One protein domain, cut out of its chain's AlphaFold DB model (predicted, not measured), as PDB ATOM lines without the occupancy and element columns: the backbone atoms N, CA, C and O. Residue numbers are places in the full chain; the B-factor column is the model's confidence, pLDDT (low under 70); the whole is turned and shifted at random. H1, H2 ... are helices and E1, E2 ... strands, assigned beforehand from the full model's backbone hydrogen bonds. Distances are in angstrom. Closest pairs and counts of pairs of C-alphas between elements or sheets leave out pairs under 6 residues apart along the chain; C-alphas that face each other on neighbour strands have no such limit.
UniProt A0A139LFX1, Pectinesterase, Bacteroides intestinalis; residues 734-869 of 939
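Overview. This is residues 734 to 869 of the 939 residues of the protein "Pectinesterase" of Bacteroides intestinalis (UniProt A0A139LFX1). Little is regular structure; the chain winds in stacked turns, its walls parallel E2, E5 and E6 in that order, E1 beside E4, and E3 beside residues 783 to 784. Hairpin E7 and E8 and a tail with H1, H2 and H3 follow. The 136 printed residues include eight named strands, then three named helices, mixed class, 44 residues. The whole is compact, radius of gyration of the C-alphas 15.7 A, spans 44 by 41 by 28 A.

Along the chain. E2 is residues 747 to 750, E5 776 to 780, 13.4 A long, E6 802 to 806. E1, 734 to 738, begins at C-alpha (15.840, 12.580, -41.268). E4 is 766 to 768, E3 753 to 756, E7 824 to 826, E8 835 to 837. H1 is 844 to 847, H2 852 to 855, H3 864 to 867, its last C-alpha at (-9.348, 27.819, -31.654).

Arrangement. Inner strand E5 is parallel to E2, N 749 and O 778 within hydrogen-bond range at 2.9 A, and to E6, N 777 and O 802 at 2.8 A. H1 only grazes this sheet.

Size, cuts and confidence. The printed part has no cut; links E5 to E6 and E6 to E7 are long; no printed residue is under 70 in pLDDT.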
ATOM      1  N   VAL A 734      17.052  13.350 -40.978       98.44
ATOM      2  CA  VAL A 734      15.840  12.580 -41.268       98.44
ATOM      3  C   VAL A 734      14.688  13.241 -40.529       98.44
ATOM      4  O   VAL A 734      14.764  13.367 -39.307       98.44
ATOM      5  N   ILE A 735      13.656  13.668 -41.261       98.69
ATOM      6  CA  ILE A 735      12.522  14.399 -40.677       98.69
ATOM      7  C   ILE A 735      11.661  13.458 -39.829       98.69
ATOM      8  O   ILE A 735      11.584  13.638 -38.614       98.69
ATOM      9  N   VAL A 736      11.037  12.442 -40.447       98.56
ATOM     10  CA  VAL A 736      10.061  11.587 -39.747       98.56
ATOM     11  C   VAL A 736      10.502  10.143 -39.516       98.56
ATOM     12  O   VAL A 736      11.097   9.511 -40.392       98.56
ATOM     13  N   ALA A 737      10.106   9.590 -38.365       98.25
ATOM     14  CA  ALA A 737      10.189   8.156 -38.061       98.25
ATOM     15  C   ALA A 737       8.851   7.579 -37.532       98.25
ATOM     16  O   ALA A 737       8.741   7.188 -36.368       98.25
ATOM     17  N   PRO A 738       7.796   7.551 -38.365       97.81
ATOM     18  CA  PRO A 738       6.474   7.045 -37.994       97.81
ATOM     19  C   PRO A 738       6.460   5.538 -37.678       97.81
ATOM     20  O   PRO A 738       7.214   4.746 -38.254       97.81
ATOM     21  N   SER A 739       5.536   5.150 -36.796       95.94
ATOM     22  CA  SER A 739       5.356   3.814 -36.210       95.94
ATOM     23  C   SER A 739       3.874   3.379 -36.240       95.94
ATOM     24  O   SER A 739       3.288   3.025 -35.216       95.94
ATOM     25  N   HIS A 740       3.239   3.416 -37.416       96.56
ATOM     26  CA  HIS A 740       1.779   3.265 -37.543       96.56
ATOM     27  C   HIS A 740       1.363   1.836 -37.885       96.56
ATOM     28  O   HIS A 740       1.938   1.226 -38.786       96.56
ATOM     29  N   LYS A 741       0.326   1.317 -37.227       92.19
ATOM     30  CA  LYS A 741      -0.244  -0.014 -37.477       92.19
ATOM     31  C   LYS A 741      -1.545   0.050 -38.283       92.19
ATOM     32  O   LYS A 741      -1.651  -0.620 -39.303       92.19
ATOM     33  N   ASN A 742      -2.497   0.863 -37.831       92.81
ATOM     34  CA  ASN A 742      -3.887   0.947 -38.287       92.81
ATOM     35  C   ASN A 742      -4.378   2.402 -38.510       92.81
ATOM     36  O   ASN A 742      -5.583   2.612 -38.633       92.81
ATOM     37  N   VAL A 743      -3.487   3.406 -38.544       94.81
ATOM     38  CA  VAL A 743      -3.853   4.824 -38.790       94.81
ATOM     39  C   VAL A 743      -4.664   5.020 -40.079       94.81
ATOM     40  O   VAL A 743      -4.407   4.382 -41.111       94.81
ATOM     41  N   ARG A 744      -5.603   5.974 -40.065       94.19
ATOM     42  CA  ARG A 744      -6.456   6.269 -41.226       94.19
ATOM     43  C   ARG A 744      -5.702   7.051 -42.302       94.19
ATOM     44  O   ARG A 744      -5.885   6.780 -43.494       94.19
ATOM     45  N   PHE A 745      -4.806   7.949 -41.898       96.94
ATOM     46  CA  PHE A 745      -3.995   8.796 -42.774       96.94
ATOM     47  C   PHE A 745      -2.493   8.707 -42.461       96.94
ATOM     48  O   PHE A 745      -1.695   8.604 -43.397       96.94
ATOM     49  N   GLY A 746      -2.114   8.668 -41.181       98.06
ATOM     50  CA  GLY A 746      -0.741   8.816 -40.703       98.06
ATOM     51  C   GLY A 746      -0.308  10.279 -40.677       98.06
ATOM     52  O   GLY A 746      -1.096  11.161 -40.344       98.06
ATOM     53  N   TYR A 747       0.949  10.548 -41.031       98.81
ATOM     54  CA  TYR A 747       1.471  11.917 -41.049       98.81
ATOM     55  C   TYR A 747       1.217  12.581 -42.399       98.81
ATOM     56  O   TYR A 747       1.501  12.005 -43.450       98.81
ATOM     57  N   VAL A 748       0.721  13.812 -42.369       98.88
ATOM     58  CA  VAL A 748       0.374  14.604 -43.547       98.88
ATOM     59  C   VAL A 748       0.976  15.993 -43.387       98.88
ATOM     60  O   VAL A 748       0.670  16.705 -42.436       98.88
ATOM     61  N   PHE A 749       1.817  16.387 -44.336       98.88
ATOM     62  CA  PHE A 749       2.461  17.696 -44.384       98.88
ATOM     63  C   PHE A 749       1.896  18.449 -45.584       98.88
ATOM     64  O   PHE A 749       2.149  18.054 -46.722       98.88
ATOM     65  N   ARG A 750       1.108  19.503 -45.356       98.56
ATOM     66  CA  ARG A 750       0.426  20.255 -46.418       98.56
ATOM     67  C   ARG A 750       0.890  21.707 -46.453       98.56
ATOM     68  O   ARG A 750       0.834  22.407 -45.447       98.56
ATOM     69  N   ASN A 751       1.337  22.160 -47.625       98.56
ATOM     70  CA  ASN A 751       1.909  23.497 -47.843       98.56
ATOM     71  C   ASN A 751       3.126  23.798 -46.934       98.56
ATOM     72  O   ASN A 751       3.410  24.953 -46.622       98.56
ATOM     73  N   CYS A 752       3.813  22.759 -46.452       98.88
ATOM     74  CA  CYS A 752       4.952  22.900 -45.550       98.88
ATOM     75  C   CYS A 752       6.216  23.356 -46.291       98.88
ATOM     76  O   CYS A 752       6.315  23.291 -47.517       98.88
ATOM     77  N   ILE A 753       7.215  23.778 -45.525       98.88
ATOM     78  CA  ILE A 753       8.544  24.140 -46.017       98.88
ATOM     79  C   ILE A 753       9.558  23.178 -45.397       98.88
ATOM     80  O   ILE A 753       9.564  22.996 -44.182       98.88
ATOM     81  N   VAL A 754      10.438  22.594 -46.208       98.75
ATOM     82  CA  VAL A 754      11.656  21.918 -45.743       98.75
ATOM     83  C   VAL A 754      12.821  22.877 -45.944       98.75
ATOM     84  O   VAL A 754      13.109  23.293 -47.064       98.75
ATOM     85  N   ASP A 755      13.471  23.240 -44.849       98.69
ATOM     86  CA  ASP A 755      14.547  24.232 -44.794       98.69
ATOM     87  C   ASP A 755      15.681  23.690 -43.900       98.69
ATOM     88  O   ASP A 755      15.592  22.574 -43.371       98.69
ATOM     89  N   GLY A 756      16.770  24.428 -43.718       97.81
ATOM     90  CA  GLY A 756      17.829  24.007 -42.803       97.81
ATOM     91  C   GLY A 756      19.083  24.860 -42.842       97.81
ATOM     92  O   GLY A 756      19.227  25.787 -43.635       97.81
ATOM     93  N   ASN A 757      20.023  24.522 -41.963       97.56
ATOM     94  CA  ASN A 757      21.304  25.211 -41.901       97.56
ATOM     95  C   ASN A 757      22.244  24.791 -43.053       97.56
ATOM     96  O   ASN A 757      22.000  23.830 -43.786       97.56
ATOM     97  N   ALA A 758      23.380  25.482 -43.179       97.19
ATOM     98  CA  ALA A 758      24.368  25.212 -44.226       97.19
ATOM     99  C   ALA A 758      24.931  23.774 -44.213       97.19
ATOM    100  O   ALA A 758      25.333  23.273 -45.259       97.19
ATOM    101  N   ALA A 759      24.951  23.093 -43.060       96.25
ATOM    102  CA  ALA A 759      25.388  21.699 -42.972       96.25
ATOM    103  C   ALA A 759      24.323  20.714 -43.485       96.25
ATOM    104  O   ALA A 759      24.676  19.616 -43.913       96.25
ATOM    105  N   ALA A 760      23.041  21.092 -43.453       97.25
ATOM    106  CA  ALA A 760      21.939  20.310 -44.006       97.25
ATOM    107  C   ALA A 760      21.723  20.525 -45.515       97.25
ATOM    108  O   ALA A 760      21.192  19.643 -46.188       97.25
ATOM    109  N   ALA A 761      22.178  21.642 -46.085       96.50
ATOM    110  CA  ALA A 761      22.027  21.960 -47.510       96.50
ATOM    111  C   ALA A 761      22.944  21.143 -48.461       96.50
ATOM    112  O   ALA A 761      23.356  21.625 -49.513       96.50
ATOM    113  N   ASP A 762      23.274  19.900 -48.099       96.25
ATOM    114  CA  ASP A 762      24.277  19.053 -48.754       96.25
ATOM    115  C   ASP A 762      23.705  18.009 -49.731       96.25
ATOM    116  O   ASP A 762      24.453  17.178 -50.255       96.25
ATOM    117  N   GLY A 763      22.385  18.004 -49.949       96.31
ATOM    118  CA  GLY A 763      21.714  17.046 -50.833       96.31
ATOM    119  C   GLY A 763      21.584  15.631 -50.270       96.31
ATOM    120  O   GLY A 763      21.285  14.714 -51.029       96.31
ATOM    121  N   LYS A 764      21.809  15.407 -48.964       97.50
ATOM    122  CA  LYS A 764      21.685  14.069 -48.343       97.50
ATOM    123  C   LYS A 764      20.457  13.896 -47.447       97.50
ATOM    124  O   LYS A 764      20.253  12.804 -46.914       97.50
ATOM    125  N   GLN A 765      19.652  14.942 -47.292       96.69
ATOM    126  CA  GLN A 765      18.476  14.984 -46.417       96.69
ATOM    127  C   GLN A 765      17.419  13.942 -46.806       96.69
ATOM    128  O   GLN A 765      17.269  13.629 -47.991       96.69
ATOM    129  N   LYS A 766      16.687  13.408 -45.816       98.19
ATOM    130  CA  LYS A 766      15.607  12.427 -46.013       98.19
ATOM    131  C   LYS A 766      14.298  12.907 -45.386       98.19
ATOM    132  O   LYS A 766      14.263  13.284 -44.217       98.19
ATOM    133  N   LEU A 767      13.207  12.766 -46.129       98.69
ATOM    134  CA  LEU A 767      11.835  13.015 -45.687       98.69
ATOM    135  C   LEU A 767      11.407  12.088 -44.548       98.69
ATOM    136  O   LEU A 767      10.598  12.484 -43.715       98.69
ATOM    137  N   GLY A 768      11.952  10.872 -44.476       98.25
ATOM    138  CA  GLY A 768      11.686   9.969 -43.363       98.25
ATOM    139  C   GLY A 768      12.218   8.550 -43.535       98.25
ATOM    140  O   GLY A 768      12.838   8.201 -44.549       98.25
ATOM    141  N   ARG A 769      11.955   7.724 -42.519       98.12
ATOM    142  CA  ARG A 769      12.274   6.291 -42.485       98.12
ATOM    143  C   ARG A 769      11.237   5.485 -41.680       98.12
ATOM    144  O   ARG A 769      10.645   6.023 -40.750       98.12
ATOM    145  N   PRO A 770      10.969   4.215 -42.033       96.94
ATOM    146  CA  PRO A 770       9.875   3.440 -41.447       96.94
ATOM    147  C   PRO A 770      10.322   2.750 -40.150       96.94
ATOM    148  O   PRO A 770      11.041   1.746 -40.198       96.94
ATOM    149  N   TRP A 771       9.912   3.285 -38.994       94.50
ATOM    150  CA  TRP A 771      10.394   2.818 -37.688       94.50
ATOM    151  C   TRP A 771       9.842   1.434 -37.330       94.50
ATOM    152  O   TRP A 771      10.608   0.474 -37.216       94.50
ATOM    153  N   HIS A 772       8.518   1.315 -37.220       92.50
ATOM    154  CA  HIS A 772       7.813   0.082 -36.858       92.50
ATOM    155  C   HIS A 772       6.471  -0.039 -37.595       92.50
ATOM    156  O   HIS A 772       5.910   0.963 -38.035       92.50
ATOM    157  N   ASN A 773       5.930  -1.263 -37.657       92.50
ATOM    158  CA  ASN A 773       4.630  -1.604 -38.252       92.50
ATOM    159  C   ASN A 773       4.544  -1.301 -39.769       92.50
ATOM    160  O   ASN A 773       5.440  -1.693 -40.509       92.50
ATOM    161  N   SER A 774       3.479  -0.649 -40.251       93.38
ATOM    162  CA  SER A 774       3.280  -0.280 -41.663       93.38
ATOM    163  C   SER A 774       3.060   1.235 -41.800       93.38
ATOM    164  O   SER A 774       1.954   1.707 -42.076       93.38
ATOM    165  N   PRO A 775       4.105   2.045 -41.549       96.88
ATOM    166  CA  PRO A 775       3.939   3.469 -41.308       96.88
ATOM    167  C   PRO A 775       3.564   4.267 -42.560       96.88
ATOM    168  O   PRO A 775       3.832   3.858 -43.693       96.88
ATOM    169  N   ARG A 776       2.936   5.430 -42.344       98.44
ATOM    170  CA  ARG A 776       2.394   6.284 -43.412       98.44
ATOM    171  C   ARG A 776       2.789   7.747 -43.208       98.44
ATOM    172  O   ARG A 776       2.572   8.284 -42.125       98.44
ATOM    173  N   ALA A 777       3.358   8.363 -44.241       98.69
ATOM    174  CA  ALA A 777       3.765   9.764 -44.282       98.69
ATOM    175  C   ALA A 777       3.580  10.325 -45.702       98.69
ATOM    176  O   ALA A 777       4.010   9.703 -46.675       98.69
ATOM    177  N   VAL A 778       2.945  11.491 -45.823       98.75
ATOM    178  CA  VAL A 778       2.616  12.117 -47.109       98.75
ATOM    179  C   VAL A 778       2.968  13.605 -47.089       98.75
ATOM    180  O   VAL A 778       2.504  14.332 -46.213       98.75
ATOM    181  N   TYR A 779       3.746  14.064 -48.069       98.88
ATOM    182  CA  TYR A 779       4.068  15.482 -48.273       98.88
ATOM    183  C   TYR A 779       3.310  16.031 -49.487       98.88
ATOM    184  O   TYR A 779       3.319  15.428 -50.558       98.88
ATOM    185  N   ILE A 780       2.616  17.156 -49.318       98.81
ATOM    186  CA  ILE A 780       1.676  17.723 -50.295       98.81
ATOM    187  C   ILE A 780       1.949  19.222 -50.436       98.81
ATOM    188  O   ILE A 780       1.920  19.947 -49.439       98.81
ATOM    189  N   HIS A 781       2.214  19.697 -51.657       98.38
ATOM    190  CA  HIS A 781       2.583  21.098 -51.937       98.38
ATOM    191  C   HIS A 781       3.764  21.599 -51.074       98.38
ATOM    192  O   HIS A 781       3.798  22.753 -50.647       98.38
ATOM    193  N   THR A 782       4.711  20.714 -50.742       98.44
ATOM    194  CA  THR A 782       5.832  21.042 -49.846       98.44
ATOM    195  C   THR A 782       6.961  21.724 -50.616       98.44
ATOM    196  O   THR A 782       7.414  21.211 -51.636       98.44
ATOM    197  N   THR A 783       7.435  22.868 -50.123       98.69
ATOM    198  CA  THR A 783       8.547  23.627 -50.725       98.69
ATOM    199  C   THR A 783       9.878  23.203 -50.105       98.69
ATOM    200  O   THR A 783      10.092  23.395 -48.908       98.69
ATOM    201  N   MET A 784      10.790  22.662 -50.908       98.19
ATOM    202  CA  MET A 784      12.146  22.284 -50.511       98.19
ATOM    203  C   MET A 784      13.092  23.467 -50.763       98.19
ATOM    204  O   MET A 784      13.497  23.719 -51.895       98.19
ATOM    205  N   ARG A 785      13.445  24.208 -49.707       98.31
ATOM    206  CA  ARG A 785      14.406  25.328 -49.775       98.31
ATOM    207  C   ARG A 785      15.864  24.887 -49.760       98.31
ATOM    208  O   ARG A 785      16.729  25.621 -50.225       98.31
ATOM    209  N   ILE A 786      16.127  23.698 -49.224       97.56
ATOM    210  CA  ILE A 786      17.441  23.056 -49.250       97.56
ATOM    211  C   ILE A 786      17.395  21.774 -50.097       97.56
ATOM    212  O   ILE A 786      16.341  21.136 -50.168       97.56
ATOM    213  N   PRO A 787      18.511  21.352 -50.724       95.06
ATOM    214  CA  PRO A 787      18.526  20.150 -51.552       95.06
ATOM    215  C   PRO A 787      18.178  18.873 -50.770       95.06
ATOM    216  O   PRO A 787      18.839  18.515 -49.791       95.06
ATOM    217  N   LEU A 788      17.166  18.152 -51.253       96.06
ATOM    218  CA  LEU A 788      16.781  16.823 -50.781       96.06
ATOM    219  C   LEU A 788      17.564  15.742 -51.543       96.06
ATOM    220  O   LEU A 788      17.888  15.916 -52.718       96.06
ATOM    221  N   ALA A 789      17.837  14.603 -50.905       97.50
ATOM    222  CA  ALA A 789      18.435  13.474 -51.609       97.50
ATOM    223  C   ALA A 789      17.473  12.889 -52.665       97.50
ATOM    224  O   ALA A 789      16.279  12.774 -52.368       97.50
ATOM    225  N   PRO A 790      17.944  12.459 -53.854       97.50
ATOM    226  CA  PRO A 790      17.060  12.005 -54.930       97.50
ATOM    227  C   PRO A 790      16.132  10.854 -54.532       97.50
ATOM    228  O   PRO A 790      14.965  10.840 -54.930       97.50
ATOM    229  N   GLU A 791      16.600   9.938 -53.680       97.69
ATOM    230  CA  GLU A 791      15.792   8.822 -53.195       97.69
ATOM    231  C   GLU A 791      14.768   9.218 -52.115       97.69
ATOM    232  O   GLU A 791      13.815   8.473 -51.880       97.69
ATOM    233  N   GLY A 792      14.918  10.392 -51.488       97.56
ATOM    234  CA  GLY A 792      13.996  11.023 -50.529       97.56
ATOM    235  C   GLY A 792      13.800  10.307 -49.188       97.56
ATOM    236  O   GLY A 792      13.684  10.962 -48.157       97.56
ATOM    237  N   TRP A 793      13.814   8.978 -49.161       98.19
ATOM    238  CA  TRP A 793      13.484   8.138 -48.008       98.19
ATOM    239  C   TRP A 793      14.610   7.142 -47.716       98.19
ATOM    240  O   TRP A 793      15.437   6.849 -48.582       98.19
ATOM    241  N   THR A 794      14.660   6.585 -46.504       97.38
ATOM    242  CA  THR A 794      15.681   5.585 -46.139       97.38
ATOM    243  C   THR A 794      15.125   4.428 -45.300       97.38
ATOM    244  O   THR A 794      13.975   4.448 -44.868       97.38
ATOM    245  N   ASN A 795      15.928   3.379 -45.117       95.94
ATOM    246  CA  ASN A 795      15.583   2.196 -44.324       95.94
ATOM    247  C   ASN A 795      15.707   2.465 -42.811       95.94
ATOM    248  O   ASN A 795      16.523   3.283 -42.379       95.94
ATOM    249  N   MET A 796      14.967   1.704 -41.995       93.62
ATOM    250  CA  MET A 796      15.171   1.639 -40.537       93.62
ATOM    251  C   MET A 796      14.856   0.244 -39.977       93.62
ATOM    252  O   MET A 796      15.703  -0.338 -39.296       93.62
ATOM    253  N   GLY A 797      13.706  -0.335 -40.339       85.81
ATOM    254  CA  GLY A 797      13.394  -1.737 -40.031       85.81
ATOM    255  C   GLY A 797      11.999  -2.227 -40.432       85.81
ATOM    256  O   GLY A 797      11.800  -3.437 -40.489       85.81
ATOM    257  N   ALA A 798      11.056  -1.331 -40.731       92.88
ATOM    258  CA  ALA A 798       9.716  -1.682 -41.204       92.88
ATOM    259  C   ALA A 798       9.536  -1.463 -42.720       92.88
ATOM    260  O   ALA A 798      10.356  -0.811 -43.369       92.88
ATOM    261  N   ILE A 799       8.436  -1.975 -43.281       94.88
ATOM    262  CA  ILE A 799       7.996  -1.662 -44.650       94.88
ATOM    263  C   ILE A 799       6.878  -0.606 -44.572       94.88
ATOM    264  O   ILE A 799       5.848  -0.879 -43.953       94.88
ATOM    265  N   PRO A 800       7.032   0.592 -45.168       96.25
ATOM    266  CA  PRO A 800       6.007   1.626 -45.087       96.25
ATOM    267  C   PRO A 800       4.747   1.238 -45.863       96.25
ATOM    268  O   PRO A 800       4.823   0.735 -46.983       96.25
ATOM    269  N   GLY A 801       3.578   1.524 -45.288       95.69
ATOM    270  CA  GLY A 801       2.290   1.359 -45.962       95.69
ATOM    271  C   GLY A 801       2.043   2.442 -47.016       95.69
ATOM    272  O   GLY A 801       1.412   2.180 -48.037       95.69
ATOM    273  N   LEU A 802       2.563   3.659 -46.795       98.12
ATOM    274  CA  LEU A 802       2.576   4.745 -47.782       98.12
ATOM    275  C   LEU A 802       3.577   5.844 -47.395       98.12
ATOM    276  O   LEU A 802       3.280   6.627 -46.499       98.12
ATOM    277  N   PHE A 803       4.711   5.947 -48.086       98.56
ATOM    278  CA  PHE A 803       5.658   7.064 -47.975       98.56
ATOM    279  C   PHE A 803       5.694   7.810 -49.304       98.56
ATOM    280  O   PHE A 803       6.340   7.345 -50.239       98.56
ATOM    281  N   ALA A 804       4.965   8.921 -49.416       98.50
ATOM    282  CA  ALA A 804       4.686   9.526 -50.715       98.50
ATOM    283  C   ALA A 804       4.733  11.056 -50.743       98.50
ATOM    284  O   ALA A 804       4.600  11.730 -49.721       98.50
ATOM    285  N   GLU A 805       4.881  11.598 -51.948       98.62
ATOM    286  CA  GLU A 805       4.800  13.030 -52.227       98.62
ATOM    287  C   GLU A 805       3.761  13.347 -53.317       98.62
ATOM    288  O   GLU A 805       3.468  12.515 -54.183       98.62
ATOM    289  N   TYR A 806       3.235  14.573 -53.291       98.50
ATOM    290  CA  TYR A 806       2.459  15.179 -54.372       98.50
ATOM    291  C   TYR A 806       2.764  16.677 -54.479       98.50
ATOM    292  O   TYR A 806       2.644  17.417 -53.503       98.50
ATOM    293  N   ASP A 807       3.120  17.125 -55.686       97.94
ATOM    294  CA  ASP A 807       3.404  18.534 -56.001       97.94
ATOM    295  C   ASP A 807       4.441  19.196 -55.066       97.94
ATOM    296  O   ASP A 807       4.347  20.381 -54.750       97.94
ATOM    297  N   SER A 808       5.438  18.433 -54.603       97.94
ATOM    298  CA  SER A 808       6.615  19.001 -53.936       97.94
ATOM    299  C   SER A 808       7.414  19.857 -54.918       97.94
ATOM    300  O   SER A 808       7.576  19.483 -56.085       97.94
ATOM    301  N   ARG A 809       7.912  21.005 -54.453       98.06
ATOM    302  CA  ARG A 809       8.540  22.046 -55.283       98.06
ATOM    303  C   ARG A 809       9.914  22.454 -54.760       98.06
ATOM    304  O   ARG A 809      10.190  22.264 -53.579       98.06
ATOM    305  N   ASP A 810      10.766  22.998 -55.625       96.81
ATOM    306  CA  ASP A 810      12.010  23.672 -55.223       96.81
ATOM    307  C   ASP A 810      11.749  25.093 -54.675       96.81
ATOM    308  O   ASP A 810      10.601  25.531 -54.559       96.81
ATOM    309  N   ALA A 811      12.815  25.809 -54.300       95.19
ATOM    310  CA  ALA A 811      12.741  27.168 -53.762       95.19
ATOM    311  C   ALA A 811      12.203  28.191 -54.783       95.19
ATOM    312  O   ALA A 811      11.596  29.193 -54.402       95.19
ATOM    313  N   GLU A 812      12.412  27.923 -56.072       96.56
ATOM    314  CA  GLU A 812      11.969  28.717 -57.217       96.56
ATOM    315  C   GLU A 812      10.507  28.420 -57.616       96.56
ATOM    316  O   GLU A 812       9.902  29.183 -58.374       96.56
ATOM    317  N   GLY A 813       9.916  27.347 -57.078       95.12
ATOM    318  CA  GLY A 813       8.523  26.943 -57.274       95.12
ATOM    319  C   GLY A 813       8.290  25.910 -58.383       95.12
ATOM    320  O   GLY A 813       7.128  25.594 -58.668       95.12
ATOM    321  N   ASN A 814       9.339  25.358 -59.000       97.38
ATOM    322  CA  ASN A 814       9.228  24.284 -59.991       97.38
ATOM    323  C   ASN A 814       8.876  22.958 -59.306       97.38
ATOM    324  O   ASN A 814       9.317  22.691 -58.192       97.38
ATOM    325  N   VAL A 815       8.104  22.100 -59.977       96.25
ATOM    326  CA  VAL A 815       7.765  20.764 -59.461       96.25
ATOM    327  C   VAL A 815       8.996  19.858 -59.520       96.25
ATOM    328  O   VAL A 815       9.659  19.779 -60.555       96.25
ATOM    329  N   LEU A 816       9.289  19.161 -58.422       96.12
ATOM    330  CA  LEU A 816      10.426  18.246 -58.327       96.12
ATOM    331  C   LEU A 816      10.193  16.962 -59.130       96.12
ATOM    332  O   LEU A 816       9.094  16.407 -59.129       96.12
ATOM    333  N   ASP A 817      11.258  16.428 -59.734       95.19
ATOM    334  CA  ASP A 817      11.235  15.059 -60.244       95.19
ATOM    335  C   ASP A 817      11.263  14.058 -59.077       95.19
ATOM    336  O   ASP A 817      12.166  14.054 -58.234       95.19
ATOM    337  N   LEU A 818      10.243  13.202 -59.038       96.56
ATOM    338  CA  LEU A 818      10.044  12.168 -58.025       96.56
ATOM    339  C   LEU A 818      10.435  10.769 -58.538       96.56
ATOM    340  O   LEU A 818      10.338   9.796 -57.790       96.56
ATOM    341  N   SER A 819      10.896  10.649 -59.792       96.38
ATOM    342  CA  SER A 819      11.210   9.372 -60.454       96.38
ATOM    343  C   SER A 819      12.276   8.535 -59.736       96.38
ATOM    344  O   SER A 819      12.250   7.308 -59.814       96.38
ATOM    345  N   GLN A 820      13.190   9.185 -59.008       97.50
ATOM    346  CA  GLN A 820      14.282   8.529 -58.281       97.50
ATOM    347  C   GLN A 820      13.937   8.151 -56.835       97.50
ATOM    348  O   GLN A 820      14.777   7.570 -56.144       97.50
ATOM    349  N   ARG A 821      12.724   8.456 -56.351       98.12
ATOM    350  CA  ARG A 821      12.337   8.179 -54.963       98.12
ATOM    351  C   ARG A 821      12.339   6.680 -54.649       98.12
ATOM    352  O   ARG A 821      11.901   5.850 -55.440       98.12
ATOM    353  N   LYS A 822      12.806   6.340 -53.446       97.88
ATOM    354  CA  LYS A 822      12.909   4.968 -52.939       97.88
ATOM    355  C   LYS A 822      11.531   4.313 -52.837       97.88
ATOM    356  O   LYS A 822      10.671   4.783 -52.093       97.88
ATOM    357  N   THR A 823      11.380   3.174 -53.509       97.69
ATOM    358  CA  THR A 823      10.170   2.339 -53.451       97.69
ATOM    359  C   THR A 823      10.395   0.939 -52.875       97.69
ATOM    360  O   THR A 823       9.460   0.345 -52.351       97.69
ATOM    361  N   GLU A 824      11.624   0.413 -52.884       97.38
ATOM    362  CA  GLU A 824      11.988  -0.825 -52.177       97.38
ATOM    363  C   GLU A 824      12.545  -0.526 -50.782       97.38
ATOM    364  O   GLU A 824      13.413   0.339 -50.639       97.38
ATOM    365  N   TYR A 825      12.111  -1.272 -49.766       96.81
ATOM    366  CA  TYR A 825      12.528  -1.128 -48.365       96.81
ATOM    367  C   TYR A 825      12.987  -2.468 -47.787       96.81
ATOM    368  O   TYR A 825      12.420  -3.510 -48.117       96.81
ATOM    369  N   ASP A 826      13.993  -2.431 -46.911       93.88
ATOM    370  CA  ASP A 826      14.527  -3.616 -46.231       93.88
ATOM    371  C   ASP A 826      13.915  -3.748 -44.826       93.88
ATOM    372  O   ASP A 826      14.058  -2.849 -43.987       93.88
ATOM    373  N   GLY A 827      13.245  -4.872 -44.569       88.25
ATOM    374  CA  GLY A 827      12.601  -5.175 -43.291       88.25
ATOM    375  C   GLY A 827      13.523  -5.914 -42.314       88.25
ATOM    376  O   GLY A 827      14.485  -6.579 -42.703       88.25
ATOM    377  N   ARG A 828      13.236  -5.792 -41.013       84.56
ATOM    378  CA  ARG A 828      13.967  -6.449 -39.917       84.56
ATOM    379  C   ARG A 828      12.999  -7.000 -38.866       84.56
ATOM    380  O   ARG A 828      11.971  -6.390 -38.577       84.56
ATOM    381  N   GLY A 829      13.389  -8.109 -38.238       72.44
ATOM    382  CA  GLY A 829      12.593  -8.797 -37.213       72.44
ATOM    383  C   GLY A 829      11.620  -9.839 -37.789       72.44
ATOM    384  O   GLY A 829      11.501  -9.947 -39.007       72.44
ATOM    385  N   PRO A 830      10.955 -10.632 -36.929       70.50
ATOM    386  CA  PRO A 830      10.079 -11.725 -37.357       70.50
ATOM    387  C   PRO A 830       8.784 -11.246 -38.033       70.50
ATOM    388  O   PRO A 830       8.224 -11.972 -38.848       70.50
ATOM    389  N   ASP A 831       8.330 -10.029 -37.720       72.31
ATOM    390  CA  ASP A 831       7.039  -9.488 -38.167       72.31
ATOM    391  C   ASP A 831       7.110  -8.701 -39.494       72.31
ATOM    392  O   ASP A 831       6.084  -8.241 -39.990       72.31
ATOM    393  N   ASN A 832       8.304  -8.536 -40.082       78.38
ATOM    394  CA  ASN A 832       8.509  -7.820 -41.347       78.38
ATOM    395  C   ASN A 832       9.128  -8.743 -42.410       78.38
ATOM    396  O   ASN A 832      10.089  -9.454 -42.108       78.38
ATOM    397  N   PRO A 833       8.671  -8.702 -43.677       83.94
ATOM    398  CA  PRO A 833       9.356  -9.413 -44.749       83.94
ATOM    399  C   PRO A 833      10.751  -8.791 -44.983       83.94
ATOM    400  O   PRO A 833      10.889  -7.571 -44.874       83.94
ATOM    401  N   PRO A 834      11.786  -9.573 -45.360       87.38
ATOM    402  CA  PRO A 834      13.147  -9.053 -45.554       87.38
ATOM    403  C   PRO A 834      13.240  -7.904 -46.567       87.38
ATOM    404  O   PRO A 834      14.104  -7.040 -46.444       87.38
ATOM    405  N   LYS A 835      12.328  -7.883 -47.545       92.69
ATOM    406  CA  LYS A 835      12.104  -6.776 -48.475       92.69
ATOM    407  C   LYS A 835      10.613  -6.532 -48.677       92.69
ATOM    408  O   LYS A 835       9.821  -7.473 -48.632       92.69
ATOM    409  N   GLY A 836      10.251  -5.291 -48.979       93.50
ATOM    410  CA  GLY A 836       8.897  -4.897 -49.363       93.50
ATOM    411  C   GLY A 836       8.882  -3.677 -50.280       93.50
ATOM    412  O   GLY A 836       9.887  -2.980 -50.419       93.50
ATOM    413  N   PHE A 837       7.734  -3.430 -50.913       95.81
ATOM    414  CA  PHE A 837       7.525  -2.316 -51.837       95.81
ATOM    415  C   PHE A 837       6.536  -1.299 -51.256       95.81
ATOM    416  O   PHE A 837       5.508  -1.677 -50.697       95.81
ATOM    417  N   CYS A 838       6.822  -0.015 -51.450       96.56
ATOM    418  CA  CYS A 838       5.946   1.106 -51.142       96.56
ATOM    419  C   CYS A 838       6.034   2.128 -52.284       96.56
ATOM    420  O   CYS A 838       7.132   2.458 -52.728       96.56
ATOM    421  N   ARG A 839       4.905   2.645 -52.781       96.75
ATOM    422  CA  ARG A 839       4.927   3.695 -53.816       96.75
ATOM    423  C   ARG A 839       5.363   5.039 -53.224       96.75
ATOM    424  O   ARG A 839       4.966   5.365 -52.110       96.75
ATOM    425  N   ALA A 840       6.099   5.822 -54.010       97.12
ATOM    426  CA  ALA A 840       6.648   7.113 -53.594       97.12
ATOM    427  C   ALA A 840       5.802   8.344 -53.979       97.12
ATOM    428  O   ALA A 840       6.170   9.474 -53.663       97.12
ATOM    429  N   THR A 841       4.675   8.149 -54.666       97.88
ATOM    430  CA  THR A 841       3.793   9.224 -55.142       97.88
ATOM    431  C   THR A 841       2.321   8.858 -54.956       97.88
ATOM    432  O   THR A 841       1.963   7.676 -54.894       97.88
ATOM    433  N   ILE A 842       1.467   9.879 -54.872       98.31
ATOM    434  CA  ILE A 842       0.001   9.756 -54.921       98.31
ATOM    435  C   ILE A 842      -0.567  10.593 -56.076       98.31
ATOM    436  O   ILE A 842       0.112  11.485 -56.589       98.31
ATOM    437  N   THR A 843      -1.797  10.305 -56.508       98.00
ATOM    438  CA  THR A 843      -2.476  11.122 -57.530       98.00
ATOM    439  C   THR A 843      -3.034  12.420 -56.939       98.00
ATOM    440  O   THR A 843      -3.090  12.599 -55.718       98.00
ATOM    441  N   LYS A 844      -3.498  13.328 -57.808       96.88
ATOM    442  CA  LYS A 844      -4.186  14.552 -57.380       96.88
ATOM    443  C   LYS A 844      -5.435  14.235 -56.555       96.88
ATOM    444  O   LYS A 844      -5.650  14.839 -55.515       96.88
ATOM    445  N   GLU A 845      -6.238  13.278 -57.005       97.69
ATOM    446  CA  GLU A 845      -7.502  12.879 -56.375       97.69
ATOM    447  C   GLU A 845      -7.263  12.291 -54.977       97.69
ATOM    448  O   GLU A 845      -8.054  12.501 -54.056       97.69
ATOM    449  N   GLU A 846      -6.144  11.587 -54.797       97.75
ATOM    450  CA  GLU A 846      -5.695  11.120 -53.489       97.75
ATOM    451  C   GLU A 846      -5.230  12.289 -52.609       97.75
ATOM    452  O   GLU A 846      -5.651  12.378 -51.456       97.75
ATOM    453  N   ALA A 847      -4.430  13.217 -53.147       97.88
ATOM    454  CA  ALA A 847      -3.943  14.403 -52.435       97.88
ATOM    455  C   ALA A 847      -5.068  15.372 -52.019       97.88
ATOM    456  O   ALA A 847      -5.011  15.962 -50.937       97.88
ATOM    457  N   ASP A 848      -6.128  15.494 -52.820       95.25
ATOM    458  CA  ASP A 848      -7.367  16.206 -52.478       95.25
ATOM    459  C   ASP A 848      -8.148  15.500 -51.346       95.25
ATOM    460  O   ASP A 848      -8.977  16.109 -50.671       95.25
ATOM    461  N   GLY A 849      -7.867  14.217 -51.088       95.88
ATOM    462  CA  GLY A 849      -8.398  13.468 -49.951       95.88
ATOM    463  C   GLY A 849      -7.663  13.692 -48.625       95.88
ATOM    464  O   GLY A 849      -8.221  13.377 -47.573       95.88
ATOM    465  N   TYR A 850      -6.454  14.256 -48.661       97.38
ATOM    466  CA  TYR A 850      -5.611  14.559 -47.501       97.38
ATOM    467  C   TYR A 850      -5.766  16.030 -47.073       97.38
ATOM    468  O   TYR A 850      -4.836  16.837 -47.162       97.38
ATOM    469  N   VAL A 851      -6.974  16.390 -46.641       95.62
ATOM    470  CA  VAL A 851      -7.359  17.755 -46.236       95.62
ATOM    471  C   VAL A 851      -7.836  17.794 -44.787       95.62
ATOM    472  O   VAL A 851      -8.282  16.778 -44.249       95.62
ATOM    473  N   TYR A 852      -7.759  18.974 -44.162       96.81
ATOM    474  CA  TYR A 852      -8.177  19.212 -42.776       96.81
ATOM    475  C   TYR A 852      -9.538  18.590 -42.475       96.81
ATOM    476  O   TYR A 852      -9.650  17.793 -41.552       96.81
ATOM    477  N   GLU A 853     -10.527  18.859 -43.326       94.62
ATOM    478  CA  GLU A 853     -11.937  18.480 -43.195       94.62
ATOM    479  C   GLU A 853     -12.169  16.958 -43.177       94.62
ATOM    480  O   GLU A 853     -13.266  16.509 -42.859       94.62
ATOM    481  N   ARG A 854     -11.152  16.156 -43.524       94.88
ATOM    482  CA  ARG A 854     -11.198  14.687 -43.504       94.88
ATOM    483  C   ARG A 854     -10.309  14.047 -42.440       94.88
ATOM    484  O   ARG A 854     -10.600  12.915 -42.055       94.88
ATOM    485  N   ILE A 855      -9.236  14.729 -42.034       95.12
ATOM    486  CA  ILE A 855      -8.214  14.215 -41.107       95.12
ATOM    487  C   ILE A 855      -8.514  14.633 -39.661       95.12
ATOM    488  O   ILE A 855      -8.334  13.829 -38.752       95.12
ATOM    489  N   ILE A 856      -8.949  15.880 -39.450       95.06
ATOM    490  CA  ILE A 856      -8.958  16.525 -38.130       95.06
ATOM    491  C   ILE A 856     -10.346  16.523 -37.460       95.06
ATOM    492  O   ILE A 856     -10.443  15.975 -36.358       95.06
ATOM    493  N   PRO A 857     -11.433  17.042 -38.073       90.12
ATOM    494  CA  PRO A 857     -12.768  16.916 -37.497       90.12
ATOM    495  C   PRO A 857     -13.199  15.452 -37.370       90.12
ATOM    496  O   PRO A 857     -13.101  14.679 -38.329       90.12
ATOM    497  N   GLY A 858     -13.709  15.095 -36.193       84.25
ATOM    498  CA  GLY A 858     -14.488  13.882 -35.960       84.25
ATOM    499  C   GLY A 858     -15.942  14.219 -35.624       84.25
ATOM    500  O   GLY A 858     -16.370  15.371 -35.713       84.25
ATOM    501  N   ASP A 859     -16.688  13.211 -35.175       85.25
ATOM    502  CA  ASP A 859     -18.074  13.361 -34.699       85.25
ATOM    503  C   ASP A 859     -18.154  13.930 -33.259       85.25
ATOM    504  O   ASP A 859     -19.215  13.960 -32.639       85.25
ATOM    505  N   ASP A 860     -17.019  14.384 -32.721       87.00
ATOM    506  CA  ASP A 860     -16.792  14.871 -31.356       87.00
ATOM    507  C   ASP A 860     -16.797  16.407 -31.231       87.00
ATOM    508  O   ASP A 860     -16.682  16.952 -30.136       87.00
ATOM    509  N   GLY A 861     -16.918  17.125 -32.351       85.69
ATOM    510  CA  GLY A 861     -16.964  18.590 -32.373       85.69
ATOM    511  C   GLY A 861     -15.610  19.289 -32.190       85.69
ATOM    512  O   GLY A 861     -15.576  20.520 -32.100       85.69
ATOM    513  N   TRP A 862     -14.489  18.554 -32.175       94.69
ATOM    514  CA  TRP A 862     -13.159  19.161 -32.113       94.69
ATOM    515  C   TRP A 862     -12.860  19.955 -33.394       94.69
ATOM    516  O   TRP A 862     -12.814  19.420 -34.501       94.69
ATOM    517  N   ASN A 863     -12.665  21.267 -33.240       94.06
ATOM    518  CA  ASN A 863     -12.413  22.189 -34.346       94.06
ATOM    519  C   ASN A 863     -11.261  23.153 -34.011       94.06
ATOM    520  O   ASN A 863     -11.501  24.309 -33.643       94.06
ATOM    521  N   PRO A 864      -9.998  22.714 -34.136       96.62
ATOM    522  CA  PRO A 864      -8.856  23.538 -33.765       96.62
ATOM    523  C   PRO A 864      -8.662  24.770 -34.664       96.62
ATOM    524  O   PRO A 864      -8.164  25.779 -34.178       96.62
ATOM    525  N   ARG A 865      -9.141  24.795 -35.919       95.38
ATOM    526  CA  ARG A 865      -9.142  26.042 -36.718       95.38
ATOM    527  C   ARG A 865      -9.998  27.157 -36.102       95.38
ATOM    528  O   ARG A 865      -9.642  28.319 -36.262       95.38
ATOM    529  N   ALA A 866     -11.067  26.828 -35.370       92.69
ATOM    530  CA  ALA A 866     -11.836  27.818 -34.604       92.69
ATOM    531  C   ALA A 866     -11.109  28.268 -33.322       92.69
ATOM    532  O   ALA A 866     -11.290  29.397 -32.877       92.69
ATOM    533  N   MET A 867     -10.247  27.419 -32.747       95.19
ATOM    534  CA  MET A 867      -9.348  27.819 -31.654       95.19
ATOM    535  C   MET A 867      -8.320  28.840 -32.153       95.19
ATOM    536  O   MET A 867      -8.100  29.861 -31.509       95.19
ATOM    537  N   MET A 868      -7.774  28.620 -33.349       96.81
ATOM    538  CA  MET A 868      -6.756  29.460 -33.996       96.81
ATOM    539  C   MET A 868      -7.300  30.752 -34.644       96.81
ATOM    540  O   MET A 868      -6.545  31.474 -35.302       96.81
ATOM    541  N   GLU A 869      -8.599  31.055 -34.516       93.88
ATOM    542  CA  GLU A 869      -9.210  32.225 -35.158       93.88
ATOM    543  C   GLU A 869      -8.736  33.538 -34.514       93.88
ATOM    544  O   GLU A 869      -9.051  33.841 -33.358       93.88
TER     545      GLU A 869